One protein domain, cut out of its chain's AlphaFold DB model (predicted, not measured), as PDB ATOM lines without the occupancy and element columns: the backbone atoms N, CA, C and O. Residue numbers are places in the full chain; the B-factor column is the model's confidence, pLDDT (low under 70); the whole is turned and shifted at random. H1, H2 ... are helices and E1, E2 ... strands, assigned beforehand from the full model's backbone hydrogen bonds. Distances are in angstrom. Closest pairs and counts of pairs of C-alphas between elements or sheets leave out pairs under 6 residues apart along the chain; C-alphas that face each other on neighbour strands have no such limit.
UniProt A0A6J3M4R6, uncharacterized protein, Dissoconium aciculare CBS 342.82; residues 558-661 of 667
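Overview. This is residues 558 to 661 of the 667 residues of an uncharacterized protein of Dissoconium aciculare CBS 342.82 (UniProt A0A6J3M4R6). A long two-stranded hairpin, E1 and E2, reaches out as an arm from a body where E4 and E3 widen it into a twisted four-stranded sheet. H1 packs along E1 and E4, making two layers, a helix over one face of a sheet, and H2 folds back beside H1. The 104 printed residues run E1, E2, H1, H2, E3, E4; the antiparallel sheet has the order E2, E1, E4, E3, and the class is mixed, helices and strands. The whole is loose, radius of gyration of the C-alphas 16.7 A, and flat, spanning 52 by 44 by 22 A.

Along the chain. Find C-alpha 558 at (335.880, 338.723, 222.494); E1 runs to residue 573, 42.8 A, and bends by 51 degrees at residue 561. E2, residues 577 to 594, returns over 45.3 A and bends by 61 degrees at residue 590. Next come H1, residues 597 to 613, 23.9 A, and H2, residues 620 to 637, 25.7 A. E3, residues 646 to 649, measures 10.6 A; E4, residues 652 to 660, ends after 25.1 A at (333.705, 343.966, 220.355).

Arrangement. Look at hairpin E1 and E2: N 567 and O 583 are 2.8 A apart. Beside E1, N 562 and O 655 of E4 are 2.8 A apart; in hairpin E3 and E4, N 649 and O 652 are 2.7 A apart. H1 is on the sheet at a height of 7.5 A, over E1 and E4; its closest C-alphas to E4 are Phe 608 and Val 654, 5.9 A. H1 and H2, a helical hairpin, touch at Val 609 and Ile 627, their closest C-alphas, 6.1 A, opposite ways at a steep tilt of 37 degrees, only just past shallow. H2 is not on the sheet. In H1 and H2 every O i to N i+4 pair is within hydrogen-bond range.

Size, cuts and confidence. The farthest C-alphas, Leu 575 and Asp 641, are 52.9 A apart. The printed part has no cut and no long link. Residues 616 to 617 and 661 have pLDDT under 70.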
ATOM      1  N   VAL A 558     335.403 340.051 222.867       87.19
ATOM      2  CA  VAL A 558     335.880 338.723 222.494       87.19
ATOM      3  C   VAL A 558     337.139 338.830 221.644       87.19
ATOM      4  O   VAL A 558     337.477 339.890 221.117       87.19
ATOM      5  N   TYR A 559     337.844 337.721 221.511       91.00
ATOM      6  CA  TYR A 559     339.085 337.614 220.768       91.00
ATOM      7  C   TYR A 559     338.940 336.504 219.736       91.00
ATOM      8  O   TYR A 559     338.416 335.436 220.040       91.00
ATOM      9  N   THR A 560     339.372 336.756 218.507       93.25
ATOM     10  CA  THR A 560     339.364 335.770 217.423       93.25
ATOM     11  C   THR A 560     340.779 335.576 216.910       93.25
ATOM     12  O   THR A 560     341.537 336.538 216.785       93.25
ATOM     13  N   VAL A 561     341.152 334.331 216.626       96.19
ATOM     14  CA  VAL A 561     342.461 334.004 216.052       96.19
ATOM     15  C   VAL A 561     342.300 333.903 214.544       96.19
ATOM     16  O   VAL A 561     341.446 333.172 214.051       96.19
ATOM     17  N   HIS A 562     343.110 334.657 213.813       96.81
ATOM     18  CA  HIS A 562     343.100 334.696 212.360       96.81
ATOM     19  C   HIS A 562     344.434 334.209 211.810       96.81
ATOM     20  O   HIS A 562     345.497 334.649 212.259       96.81
ATOM     21  N   LYS A 563     344.364 333.346 210.803       96.75
ATOM     22  CA  LYS A 563     345.481 332.932 209.968       96.75
ATOM     23  C   LYS A 563     345.335 333.633 208.620       96.75
ATOM     24  O   LYS A 563     344.365 333.435 207.902       96.75
ATOM     25  N   GLN A 564     346.309 334.462 208.293       96.81
ATOM     26  CA  GLN A 564     346.398 335.171 207.031       96.81
ATOM     27  C   GLN A 564     347.442 334.505 206.143       96.81
ATOM     28  O   GLN A 564     348.571 334.287 206.584       96.81
ATOM     29  N   THR A 565     347.082 334.195 204.901       95.94
ATOM     30  CA  THR A 565     348.018 333.652 203.908       95.94
ATOM     31  C   THR A 565     348.136 334.641 202.756       95.94
ATOM     32  O   THR A 565     347.135 334.979 202.128       95.94
ATOM     33  N   ALA A 566     349.346 335.132 202.493       95.50
ATOM     34  CA  ALA A 566     349.648 335.960 201.339       95.50
ATOM     35  C   ALA A 566     349.465 335.117 200.074       95.50
ATOM     36  O   ALA A 566     350.172 334.126 199.864       95.50
ATOM     37  N   LYS A 567     348.493 335.510 199.257       95.69
ATOM     38  CA  LYS A 567     348.280 335.014 197.907       95.69
ATOM     39  C   LYS A 567     348.830 336.045 196.936       95.69
ATOM     40  O   LYS A 567     348.577 337.241 197.070       95.69
ATOM     41  N   THR A 568     349.589 335.550 195.973       94.62
ATOM     42  CA  THR A 568     350.107 336.336 194.865       94.62
ATOM     43  C   THR A 568     349.362 335.884 193.624       94.62
ATOM     44  O   THR A 568     349.496 334.733 193.213       94.62
ATOM     45  N   GLU A 569     348.547 336.764 193.064       94.12
ATOM     46  CA  GLU A 569     347.833 336.531 191.819       94.12
ATOM     47  C   GLU A 569     348.538 337.325 190.722       94.12
ATOM     48  O   GLU A 569     348.638 338.552 190.787       94.12
ATOM     49  N   VAL A 570     349.094 336.606 189.749       91.75
ATOM     50  CA  VAL A 570     349.670 337.215 188.551       91.75
ATOM     51  C   VAL A 570     348.530 337.361 187.560       91.75
ATOM     52  O   VAL A 570     348.080 336.375 186.975       91.75
ATOM     53  N   VAL A 571     348.031 338.585 187.415       90.62
ATOM     54  CA  VAL A 571     347.038 338.899 186.394       90.62
ATOM     55  C   VAL A 571     347.825 339.276 185.147       90.62
ATOM     56  O   VAL A 571     348.470 340.323 185.095       90.62
ATOM     57  N   ALA A 572     347.837 338.377 184.164       85.12
ATOM     58  CA  ALA A 572     348.400 338.676 182.858       85.12
ATOM     59  C   ALA A 572     347.450 339.643 182.145       85.12
ATOM     60  O   ALA A 572     346.404 339.234 181.641       85.12
ATOM     61  N   ASP A 573     347.789 340.931 182.155       87.06
ATOM     62  CA  ASP A 573     347.151 341.901 181.278       87.06
ATOM     63  C   ASP A 573     347.915 341.898 179.950       87.06
ATOM     64  O   ASP A 573     349.072 342.331 179.875       87.06
ATOM     65  N   ASP A 574     347.261 341.387 178.904       84.94
ATOM     66  CA  ASP A 574     347.809 341.253 177.548       84.94
ATOM     67  C   ASP A 574     348.365 342.581 176.993       84.94
ATOM     68  O   ASP A 574     349.160 342.574 176.048       84.94
ATOM     69  N   LEU A 575     347.968 343.727 177.567       86.12
ATOM     70  CA  LEU A 575     348.404 345.055 177.136       86.12
ATOM     71  C   LEU A 575     349.477 345.723 178.011       86.12
ATOM     72  O   LEU A 575     350.195 346.581 177.491       86.12
ATOM     73  N   PHE A 576     349.614 345.371 179.294       76.75
ATOM     74  CA  PHE A 576     350.455 346.130 180.242       76.75
ATOM     75  C   PHE A 576     351.536 345.309 180.959       76.75
ATOM     76  O   PHE A 576     352.323 345.871 181.722       76.75
ATOM     77  N   GLY A 577     351.656 344.018 180.640       82.50
ATOM     78  CA  GLY A 577     352.601 343.114 181.290       82.50
ATOM     79  C   GLY A 577     352.002 342.448 182.528       82.50
ATOM     80  O   GLY A 577     350.862 342.696 182.907       82.50
ATOM     81  N   GLU A 578     352.770 341.549 183.140       88.94
ATOM     82  CA  GLU A 578     352.333 340.790 184.313       88.94
ATOM     83  C   GLU A 578     352.245 341.706 185.546       88.94
ATOM     84  O   GLU A 578     353.267 342.050 186.149       88.94
ATOM     85  N   GLU A 579     351.031 342.099 185.946       89.69
ATOM     86  CA  GLU A 579     350.815 342.796 187.214       89.69
ATOM     87  C   GLU A 579     350.645 341.759 188.329       89.69
ATOM     88  O   GLU A 579     349.765 340.896 188.314       89.69
ATOM     89  N   THR A 580     351.553 341.816 189.300       89.88
ATOM     90  CA  THR A 580     351.559 340.899 190.437       89.88
ATOM     91  C   THR A 580     350.787 341.531 191.590       89.88
ATOM     92  O   THR A 580     351.333 342.341 192.343       89.88
ATOM     93  N   ASN A 581     349.524 341.145 191.755       90.75
ATOM     94  CA  ASN A 581     348.699 341.586 192.872       90.75
ATOM     95  C   ASN A 581     348.913 340.659 194.071       90.75
ATOM     96  O   ASN A 581     348.742 339.445 193.979       90.75
ATOM     97  N   SER A 582     349.284 341.229 195.219       91.31
ATOM     98  CA  SER A 582     349.398 340.479 196.474       91.31
ATOM     99  C   SER A 582     348.276 340.869 197.430       91.31
ATOM    100  O   SER A 582     348.052 342.053 197.693       91.31
ATOM    101  N   TYR A 583     347.559 339.877 197.949       93.56
ATOM    102  CA  TYR A 583     346.526 340.068 198.965       93.56
ATOM    103  C   TYR A 583     346.634 338.991 200.043       93.56
ATOM    104  O   TYR A 583     347.191 337.919 199.828       93.56
ATOM    105  N   PHE A 584     346.104 339.272 201.230       93.12
ATOM    106  CA  PHE A 584     346.043 338.292 202.311       93.12
ATOM    107  C   PHE A 584     344.656 337.666 202.357       93.12
ATOM    108  O   PHE A 584     343.674 338.355 202.635       93.12
ATOM    109  N   GLU A 585     344.580 336.359 202.139       95.50
ATOM    110  CA  GLU A 585     343.391 335.590 202.488       95.50
ATOM    111  C   GLU A 585     343.335 335.448 204.009       95.50
ATOM    112  O   GLU A 585     344.297 334.988 204.621       95.50
ATOM    113  N   ASP A 586     342.240 335.898 204.618       95.06
ATOM    114  CA  ASP A 586     342.056 335.963 206.065       95.06
ATOM    115  C   ASP A 586     341.078 334.884 206.529       95.06
ATOM    116  O   ASP A 586     339.867 335.013 206.358       95.06
ATOM    117  N   GLU A 587     341.607 333.829 207.140       94.81
ATOM    118  CA  GLU A 587     340.842 332.685 207.626       94.81
ATOM    119  C   GLU A 587     340.778 332.708 209.160       94.81
ATOM    120  O   GLU A 587     341.787 332.912 209.841       94.81
ATOM    121  N   MET A 588     339.591 332.511 209.732       92.88
ATOM    122  CA  MET A 588     339.429 332.394 211.181       92.88
ATOM    123  C   MET A 588     339.760 330.966 211.625       92.88
ATOM    124  O   MET A 588     339.185 330.007 211.120       92.88
ATOM    125  N   VAL A 589     340.668 330.820 212.588       92.31
ATOM    126  CA  VAL A 589     341.117 329.504 213.059       92.31
ATOM    127  C   VAL A 589     339.993 328.826 213.843       92.31
ATOM    128  O   VAL A 589     339.485 329.386 214.819       92.31
ATOM    129  N   ASP A 590     339.592 327.633 213.394       84.31
ATOM    130  CA  ASP A 590     338.558 326.768 213.987       84.31
ATOM    131  C   ASP A 590     337.189 327.435 214.213       84.31
ATOM    132  O   ASP A 590     336.371 326.937 214.991       84.31
ATOM    133  N   ASN A 591     336.930 328.584 213.571       76.75
ATOM    134  CA  ASN A 591     335.792 329.457 213.880       76.75
ATOM    135  C   ASN A 591     335.639 329.734 215.394       76.75
ATOM    136  O   ASN A 591     334.534 329.956 215.894       76.75
ATOM    137  N   ALA A 592     336.751 329.729 216.140       79.44
ATOM    138  CA  ALA A 592     336.747 329.814 217.594       79.44
ATOM    139  C   ALA A 592     336.769 331.268 218.096       79.44
ATOM    140  O   ALA A 592     337.586 332.091 217.676       79.44
ATOM    141  N   ILE A 593     335.878 331.575 219.041       84.19
ATOM    142  CA  ILE A 593     335.794 332.868 219.726       84.19
ATOM    143  C   ILE A 593     336.219 332.675 221.185       84.19
ATOM    144  O   ILE A 593     335.687 331.821 221.895       84.19
ATOM    145  N   PHE A 594     337.152 333.502 221.640       84.94
ATOM    146  CA  PHE A 594     337.743 333.446 222.973       84.94
ATOM    147  C   PHE A 594     337.305 334.647 223.813       84.94
ATOM    148  O   PHE A 594     337.114 335.747 223.302       84.94
ATOM    149  N   THR A 595     337.173 334.462 225.122       84.50
ATOM    150  CA  THR A 595     336.778 335.525 226.072       84.50
ATOM    151  C   THR A 595     337.955 336.132 226.821       84.50
ATOM    152  O   THR A 595     337.826 337.186 227.440       84.50
ATOM    153  N   SER A 596     339.115 335.484 226.733       87.12
ATOM    154  CA  SER A 596     340.363 335.909 227.348       87.12
ATOM    155  C   SER A 596     341.446 336.068 226.287       87.12
ATOM    156  O   SER A 596     341.580 335.217 225.402       87.12
ATOM    157  N   VAL A 597     342.234 337.141 226.412       92.00
ATOM    158  CA  VAL A 597     343.434 337.390 225.594       92.00
ATOM    159  C   VAL A 597     344.396 336.213 225.710       92.00
ATOM    160  O   VAL A 597     344.889 335.727 224.697       92.00
ATOM    161  N   TYR A 598     344.566 335.692 226.928       90.56
ATOM    162  CA  TYR A 598     345.442 334.563 227.219       90.56
ATOM    163  C   TYR A 598     345.109 333.343 226.356       90.56
ATOM    164  O   TYR A 598     345.981 332.810 225.676       90.56
ATOM    165  N   MET A 599     343.834 332.935 226.327       88.25
ATOM    166  CA  MET A 599     343.412 331.751 225.569       88.25
ATOM    167  C   MET A 599     343.566 331.964 224.062       88.25
ATOM    168  O   MET A 599     344.024 331.071 223.354       88.25
ATOM    169  N   ALA A 600     343.222 333.158 223.571       93.81
ATOM    170  CA  ALA A 600     343.389 333.491 222.161       93.81
ATOM    171  C   ALA A 600     344.868 333.480 221.749       93.81
ATOM    172  O   ALA A 600     345.211 332.942 220.699       93.81
ATOM    173  N   ASN A 601     345.749 334.026 222.590       95.56
ATOM    174  CA  ASN A 601     347.190 334.012 222.367       95.56
ATOM    175  C   ASN A 601     347.756 332.595 222.401       95.56
ATOM    176  O   ASN A 601     348.593 332.268 221.567       95.56
ATOM    177  N   GLU A 602     347.298 331.741 223.318       92.31
ATOM    178  CA  GLU A 602     347.756 330.353 223.387       92.31
ATOM    179  C   GLU A 602     347.426 329.594 222.092       92.31
ATOM    180  O   GLU A 602     348.312 328.979 221.494       92.31
ATOM    181  N   VAL A 603     346.193 329.725 221.591       93.69
ATOM    182  CA  VAL A 603     345.780 329.118 220.314       93.69
ATOM    183  C   VAL A 603     346.513 329.738 219.120       93.69
ATOM    184  O   VAL A 603     346.887 329.027 218.182       93.69
ATOM    185  N   ALA A 604     346.753 331.049 219.139       96.19
ATOM    186  CA  ALA A 604     347.514 331.730 218.098       96.19
ATOM    187  C   ALA A 604     348.976 331.260 218.050       96.19
ATOM    188  O   ALA A 604     349.482 330.979 216.963       96.19
ATOM    189  N   ILE A 605     349.627 331.094 219.208       96.00
ATOM    190  CA  ILE A 605     350.978 330.527 219.316       96.00
ATOM    191  C   ILE A 605     350.985 329.101 218.769       96.00
ATOM    192  O   ILE A 605     351.821 328.790 217.924       96.00
ATOM    193  N   ASP A 606     350.045 328.251 219.186       94.06
ATOM    194  CA  ASP A 606     349.986 326.861 218.721       94.06
ATOM    195  C   ASP A 606     349.779 326.774 217.206       94.06
ATOM    196  O   ASP A 606     350.430 325.978 216.528       94.06
ATOM    197  N   THR A 607     348.919 327.630 216.654       95.00
ATOM    198  CA  THR A 607     348.664 327.697 215.211       95.00
ATOM    199  C   THR A 607     349.893 328.195 214.459       95.00
ATOM    200  O   THR A 607     350.252 327.636 213.419       95.00
ATOM    201  N   PHE A 608     350.563 329.221 214.985       95.81
ATOM    202  CA  PHE A 608     351.786 329.758 214.404       95.81
ATOM    203  C   PHE A 608     352.896 328.707 214.406       95.81
ATOM    204  O   PHE A 608     353.440 328.398 213.349       95.81
ATOM    205  N   VAL A 609     353.178 328.086 215.554       94.75
ATOM    206  CA  VAL A 609     354.225 327.068 215.689       94.75
ATOM    207  C   VAL A 609     353.954 325.882 214.760       94.75
ATOM    208  O   VAL A 609     354.855 325.500 214.013       94.75
ATOM    209  N   LYS A 610     352.714 325.375 214.695       91.94
ATOM    210  CA  LYS A 610     352.327 324.321 213.735       91.94
ATOM    211  C   LYS A 610     352.544 324.747 212.281       91.94
ATOM    212  O   LYS A 610     353.006 323.951 211.466       91.94
ATOM    213  N   ALA A 611     352.233 325.996 211.938       92.00
ATOM    214  CA  ALA A 611     352.464 326.520 210.594       92.00
ATOM    215  C   ALA A 611     353.961 326.646 210.261       92.00
ATOM    216  O   ALA A 611     354.329 326.491 209.094       92.00
ATOM    217  N   THR A 612     354.811 326.901 211.264       90.81
ATOM    218  CA  THR A 612     356.273 326.986 211.108       90.81
ATOM    219  C   THR A 612     356.941 325.610 211.002       90.81
ATOM    220  O   THR A 612     357.866 325.429 210.208       90.81
ATOM    221  N   SER A 613     356.447 324.619 211.752       88.31
ATOM    222  CA  SER A 613     357.070 323.297 211.877       88.31
ATOM    223  C   SER A 613     356.850 322.399 210.661       88.31
ATOM    224  O   SER A 613     357.631 321.481 210.436       88.31
ATOM    225  N   GLN A 614     355.837 322.681 209.833       81.62
ATOM    226  CA  GLN A 614     355.585 321.958 208.575       81.62
ATOM    227  C   GLN A 614     356.787 321.950 207.613       81.62
ATOM    228  O   GLN A 614     356.829 321.130 206.701       81.62
ATOM    229  N   HIS A 615     357.760 322.847 207.802       75.56
ATOM    230  CA  HIS A 615     358.907 323.005 206.908       75.56
ATOM    231  C   HIS A 615     360.243 322.547 207.509       75.56
ATOM    232  O   HIS A 615     361.265 322.603 206.828       75.56
ATOM    233  N   THR A 616     360.276 322.116 208.773       66.75
ATOM    234  CA  THR A 616     361.525 321.864 209.501       66.75
ATOM    235  C   THR A 616     361.660 320.387 209.874       66.75
ATOM    236  O   THR A 616     361.007 319.917 210.789       66.75
ATOM    237  N   THR A 617     362.593 319.687 209.218       68.88
ATOM    238  CA  THR A 617     363.187 318.379 209.594       68.88
ATOM    239  C   THR A 617     362.378 317.088 209.361       68.88
ATOM    240  O   THR A 617     361.156 317.077 209.304       68.88
ATOM    241  N   THR A 618     363.108 315.975 209.193       73.94
ATOM    242  CA  THR A 618     362.588 314.626 208.885       73.94
ATOM    243  C   THR A 618     362.360 313.738 210.113       73.94
ATOM    244  O   THR A 618     361.771 312.668 209.979       73.94
ATOM    245  N   LYS A 619     362.810 314.136 211.312       88.69
ATOM    246  CA  LYS A 619     362.663 313.338 212.543       88.69
ATOM    247  C   LYS A 619     361.558 313.906 213.432       88.69
ATOM    248  O   LYS A 619     361.692 315.000 213.962       88.69
ATOM    249  N   ILE A 620     360.498 313.125 213.641       87.62
ATOM    250  CA  ILE A 620     359.288 313.532 214.381       87.62
ATOM    251  C   ILE A 620     359.602 314.010 215.811       87.62
ATOM    252  O   ILE A 620     359.038 315.005 216.258       87.62
ATOM    253  N   ASN A 621     360.522 313.347 216.516       88.81
ATOM    254  CA  ASN A 621     360.859 313.712 217.897       88.81
ATOM    255  C   ASN A 621     361.527 315.092 217.986       88.81
ATOM    256  O   ASN A 621     361.148 315.896 218.835       88.81
ATOM    257  N   ASP A 622     362.449 315.392 217.068       88.25
ATOM    258  CA  ASP A 622     363.136 316.686 217.012       88.25
ATOM    259  C   ASP A 622     362.138 317.807 216.668       88.25
ATOM    260  O   ASP A 622     362.210 318.904 217.224       88.25
ATOM    261  N   VAL A 623     361.147 317.514 215.811       86.94
ATOM    262  CA  VAL A 623     360.043 318.436 215.493       86.94
ATOM    263  C   VAL A 623     359.206 318.736 216.732       86.94
ATOM    264  O   VAL A 623     358.912 319.900 216.997       86.94
ATOM    265  N   LEU A 624     358.827 317.718 217.507       88.44
ATOM    266  CA  LEU A 624     358.021 317.909 218.716       88.44
ATOM    267  C   LEU A 624     358.766 318.724 219.777       88.44
ATOM    268  O   LEU A 624     358.175 319.630 220.371       88.44
ATOM    269  N   GLU A 625     360.056 318.458 219.985       90.38
ATOM    270  CA  GLU A 625     360.867 319.234 220.925       90.38
ATOM    271  C   GLU A 625     361.035 320.686 220.448       90.38
ATOM    272  O   GLU A 625     360.829 321.622 221.226       90.38
ATOM    273  N   ALA A 626     361.304 320.898 219.156       88.69
ATOM    274  CA  ALA A 626     361.396 322.234 218.570       88.69
ATOM    275  C   ALA A 626     360.071 323.009 218.677       88.69
ATOM    276  O   ALA A 626     360.082 324.196 219.008       88.69
ATOM    277  N   ILE A 627     358.927 322.344 218.466       89.69
ATOM    278  CA  ILE A 627     357.585 322.915 218.662       89.69
ATOM    279  C   ILE A 627     357.404 323.363 220.116       89.69
ATOM    280  O   ILE A 627     356.973 324.491 220.362       89.69
ATOM    281  N   GLN A 628     357.758 322.519 221.087       91.44
ATOM    282  CA  GLN A 628     357.625 322.850 222.510       91.44
ATOM    283  C   GLN A 628     358.541 324.008 222.922       91.44
ATOM    284  O   GLN A 628     358.097 324.929 223.613       91.44
ATOM    285  N   GLN A 629     359.796 324.007 222.462       93.19
ATOM    286  CA  GLN A 629     360.744 325.093 222.720       93.19
ATOM    287  C   GLN A 629     360.282 326.411 222.078       93.19
ATOM    288  O   GLN A 629     360.326 327.460 222.729       93.19
ATOM    289  N   ALA A 630     359.786 326.368 220.836       92.81
ATOM    290  CA  ALA A 630     359.243 327.534 220.141       92.81
ATOM    291  C   ALA A 630     357.997 328.088 220.843       92.81
ATOM    292  O   ALA A 630     357.912 329.300 221.057       92.81
ATOM    293  N   LYS A 631     357.076 327.212 221.274       93.88
ATOM    294  CA  LYS A 631     355.905 327.590 222.076       93.88
ATOM    295  C   LYS A 631     356.340 328.293 223.358       93.88
ATOM    296  O   LYS A 631     355.930 329.424 223.594       93.88
ATOM    297  N   HIS A 632     357.231 327.678 224.140       92.94
ATOM    298  CA  HIS A 632     357.698 328.253 225.402       92.94
ATOM    299  C   HIS A 632     358.381 329.614 225.211       92.94
ATOM    300  O   HIS A 632     358.131 330.550 225.973       92.94
ATOM    301  N   LYS A 633     359.207 329.750 224.168       95.56
ATOM    302  CA  LYS A 633     359.850 331.018 223.817       95.56
ATOM    303  C   LYS A 633     358.815 332.104 223.506       95.56
ATOM    304  O   LYS A 633     358.886 333.175 224.097       95.56
ATOM    305  N   LEU A 634     357.845 331.820 222.635       94.31
ATOM    306  CA  LEU A 634     356.807 332.784 222.254       94.31
ATOM    307  C   LEU A 634     355.905 333.169 223.433       94.31
ATOM    308  O   LEU A 634     355.585 334.346 223.583       94.31
ATOM    309  N   THR A 635     355.551 332.217 224.300       92.81
ATOM    310  CA  THR A 635     354.778 332.488 225.525       92.81
ATOM    311  C   THR A 635     355.524 333.409 226.493       92.81
ATOM    312  O   THR A 635     354.891 334.200 227.182       92.81
ATOM    313  N   ASN A 636     356.858 333.339 226.551       93.19
ATOM    314  CA  ASN A 636     357.662 334.214 227.411       93.19
ATOM    315  C   ASN A 636     357.907 335.609 226.806       93.19
ATOM    316  O   ASN A 636     358.238 336.536 227.543       93.19
ATOM    317  N   GLU A 637     357.803 335.758 225.481       93.25
ATOM    318  CA  GLU A 637     358.017 337.034 224.783       93.25
ATOM    319  C   GLU A 637     356.809 337.976 224.857       93.25
ATOM    320  O   GLU A 637     356.980 339.186 224.716       93.25
ATOM    321  N   ILE A 638     355.605 337.435 225.043       91.94
ATOM    322  CA  ILE A 638     354.342 338.179 224.990       91.94
ATOM    323  C   ILE A 638     353.732 338.186 226.389       91.94
ATOM    324  O   ILE A 638     353.635 337.134 227.025       91.94
ATOM    325  N   ASP A 639     353.285 339.348 226.875       90.06
ATOM    326  CA  ASP A 639     352.457 339.370 228.080       90.06
ATOM    327  C   ASP A 639     351.073 338.812 227.730       90.06
ATOM    328  O   ASP A 639     350.212 339.510 227.195       90.06
ATOM    329  N   MET A 640     350.882 337.519 228.002       88.00
ATOM    330  CA  MET A 640     349.702 336.751 227.601       88.00
ATOM    331  C   MET A 640     348.373 337.355 228.083       88.00
ATOM    332  O   MET A 640     347.337 337.057 227.496       88.00
ATOM    333  N   ASP A 641     348.387 338.188 229.126       83.06
ATOM    334  CA  ASP A 641     347.181 338.813 229.681       83.06
ATOM    335  C   ASP A 641     346.838 340.163 229.015       83.06
ATOM    336  O   ASP A 641     345.721 340.661 229.181       83.06
ATOM    337  N   VAL A 642     347.786 340.775 228.296       85.62
ATOM    338  CA  VAL A 642     347.705 342.181 227.866       85.62
ATOM    339  C   VAL A 642     347.875 342.334 226.359       85.62
ATOM    340  O   VAL A 642     347.061 342.997 225.712       85.62
ATOM    341  N   ASP A 643     348.912 341.721 225.799       91.06
ATOM    342  CA  ASP A 643     349.309 341.930 224.412       91.06
ATOM    343  C   ASP A 643     348.553 340.978 223.482       91.06
ATOM    344  O   ASP A 643     348.359 339.808 223.797       91.06
ATOM    345  N   LEU A 644     348.131 341.452 222.308       95.00
ATOM    346  CA  LEU A 644     347.528 340.590 221.287       95.00
ATOM    347  C   LEU A 644     348.633 339.951 220.444       95.00
ATOM    348  O   LEU A 644     349.474 340.658 219.888       95.00
ATOM    349  N   PHE A 645     348.621 338.625 220.318       96.50
ATOM    350  CA  PHE A 645     349.579 337.910 219.478       96.50
ATOM    351  C   PHE A 645     349.454 338.353 218.014       96.50
ATOM    352  O   PHE A 645     348.365 338.306 217.446       96.50
ATOM    353  N   ASP A 646     350.562 338.740 217.383       96.88
ATOM    354  CA  ASP A 646     350.629 339.079 215.958       96.88
ATOM    355  C   ASP A 646     352.034 338.771 215.423       96.88
ATOM    356  O   ASP A 646     353.006 339.442 215.777       96.88
ATOM    357  N   ARG A 647     352.164 337.705 214.626       96.75
ATOM    358  CA  ARG A 647     353.450 337.249 214.075       96.75
ATOM    359  C   ARG A 647     353.308 336.809 212.628       96.75
ATOM    360  O   ARG A 647     352.322 336.185 212.244       96.75
ATOM    361  N   GLU A 648     354.345 337.081 211.848       95.62
ATOM    362  CA  GLU A 648     354.452 336.747 210.431       95.62
ATOM    363  C   GLU A 648     355.662 335.835 210.188       95.62
ATOM    364  O   GLU A 648     356.724 336.015 210.787       95.62
ATOM    365  N   LEU A 649     355.483 334.833 209.329       93.31
ATOM    366  CA  LEU A 649     356.512 333.928 208.835       93.31
ATOM    367  C   LEU A 649     356.308 333.700 207.332       93.31
ATOM    368  O   LEU A 649     355.446 332.921 206.915       93.31
ATOM    369  N   GLY A 650     357.148 334.335 206.515       92.62
ATOM    370  CA  GLY A 650     357.057 334.228 205.059       92.62
ATOM    371  C   GLY A 650     355.698 334.722 204.565       92.62
ATOM    372  O   GLY A 650     355.306 335.838 204.869       92.62
ATOM    373  N   SER A 651     354.961 333.879 203.843       93.12
ATOM    374  CA  SER A 651     353.609 334.194 203.366       93.12
ATOM    375  C   SER A 651     352.504 333.955 204.399       93.12
ATOM    376  O   SER A 651     351.337 334.140 204.078       93.12
ATOM    377  N   LYS A 652     352.807 333.512 205.625       95.25
ATOM    378  CA  LYS A 652     351.791 333.192 206.642       95.25
ATOM    379  C   LYS A 652     351.883 334.177 207.805       95.25
ATOM    380  O   LYS A 652     352.958 334.377 208.355       95.25
ATOM    381  N   ARG A 653     350.761 334.730 208.254       96.19
ATOM    382  CA  ARG A 653     350.662 335.572 209.455       96.19
ATOM    383  C   ARG A 653     349.570 335.042 210.365       96.19
ATOM    384  O   ARG A 653     348.486 334.717 209.900       96.19
ATOM    385  N   VAL A 654     349.833 334.945 211.661       97.31
ATOM    386  CA  VAL A 654     348.823 334.574 212.657       97.31
ATOM    387  C   VAL A 654     348.646 335.747 213.603       97.31
ATOM    388  O   VAL A 654     349.625 336.233 214.172       97.31
ATOM    389  N   ARG A 655     347.403 336.214 213.756       97.12
ATOM    390  CA  ARG A 655     347.079 337.353 214.616       97.12
ATOM    391  C   ARG A 655     345.804 337.158 215.417       97.12
ATOM    392  O   ARG A 655     344.817 336.623 214.912       97.12
ATOM    393  N   VAL A 656     345.803 337.657 216.643       97.25
ATOM    394  CA  VAL A 656     344.626 337.758 217.500       97.25
ATOM    395  C   VAL A 656     343.975 339.112 217.265       97.25
ATOM    396  O   VAL A 656     344.616 340.157 217.367       97.25
ATOM    397  N   ARG A 657     342.679 339.110 216.967       95.12
ATOM    398  CA  ARG A 657     341.879 340.329 216.869       95.12
ATOM    399  C   ARG A 657     340.962 340.423 218.064       95.12
ATOM    400  O   ARG A 657     340.143 339.540 218.297       95.12
ATOM    401  N   LYS A 658     341.048 341.539 218.778       93.81
ATOM    402  CA  LYS A 658     339.986 341.939 219.692       93.81
ATOM    403  C   LYS A 658     338.797 342.404 218.859       93.81
ATOM    404  O   LYS A 658     338.908 343.348 218.077       93.81
ATOM    405  N   ARG A 659     337.659 341.751 219.038       86.31
ATOM    406  CA  ARG A 659     336.382 342.145 218.461       86.31
ATOM    407  C   ARG A 659     335.458 342.515 219.607       86.31
ATOM    408  O   ARG A 659     335.236 341.733 220.525       86.31
ATOM    409  N   GLU A 660     334.894 343.712 219.554       80.38
ATOM    410  CA  GLU A 660     333.705 343.966 220.355       80.38
ATOM    411  C   GLU A 660     332.542 343.253 219.681       80.38
ATOM    412  O   GLU A 660     332.309 343.433 218.478       80.38
ATOM    413  N   LEU A 661     331.831 342.421 220.437       67.88
ATOM    414  CA  LEU A 661     330.561 341.900 219.964       67.88
ATOM    415  C   LEU A 661     329.654 343.111 219.711       67.88
ATOM    416  O   LEU A 661     329.351 343.883 220.619       67.88
TER     417      LEU A 661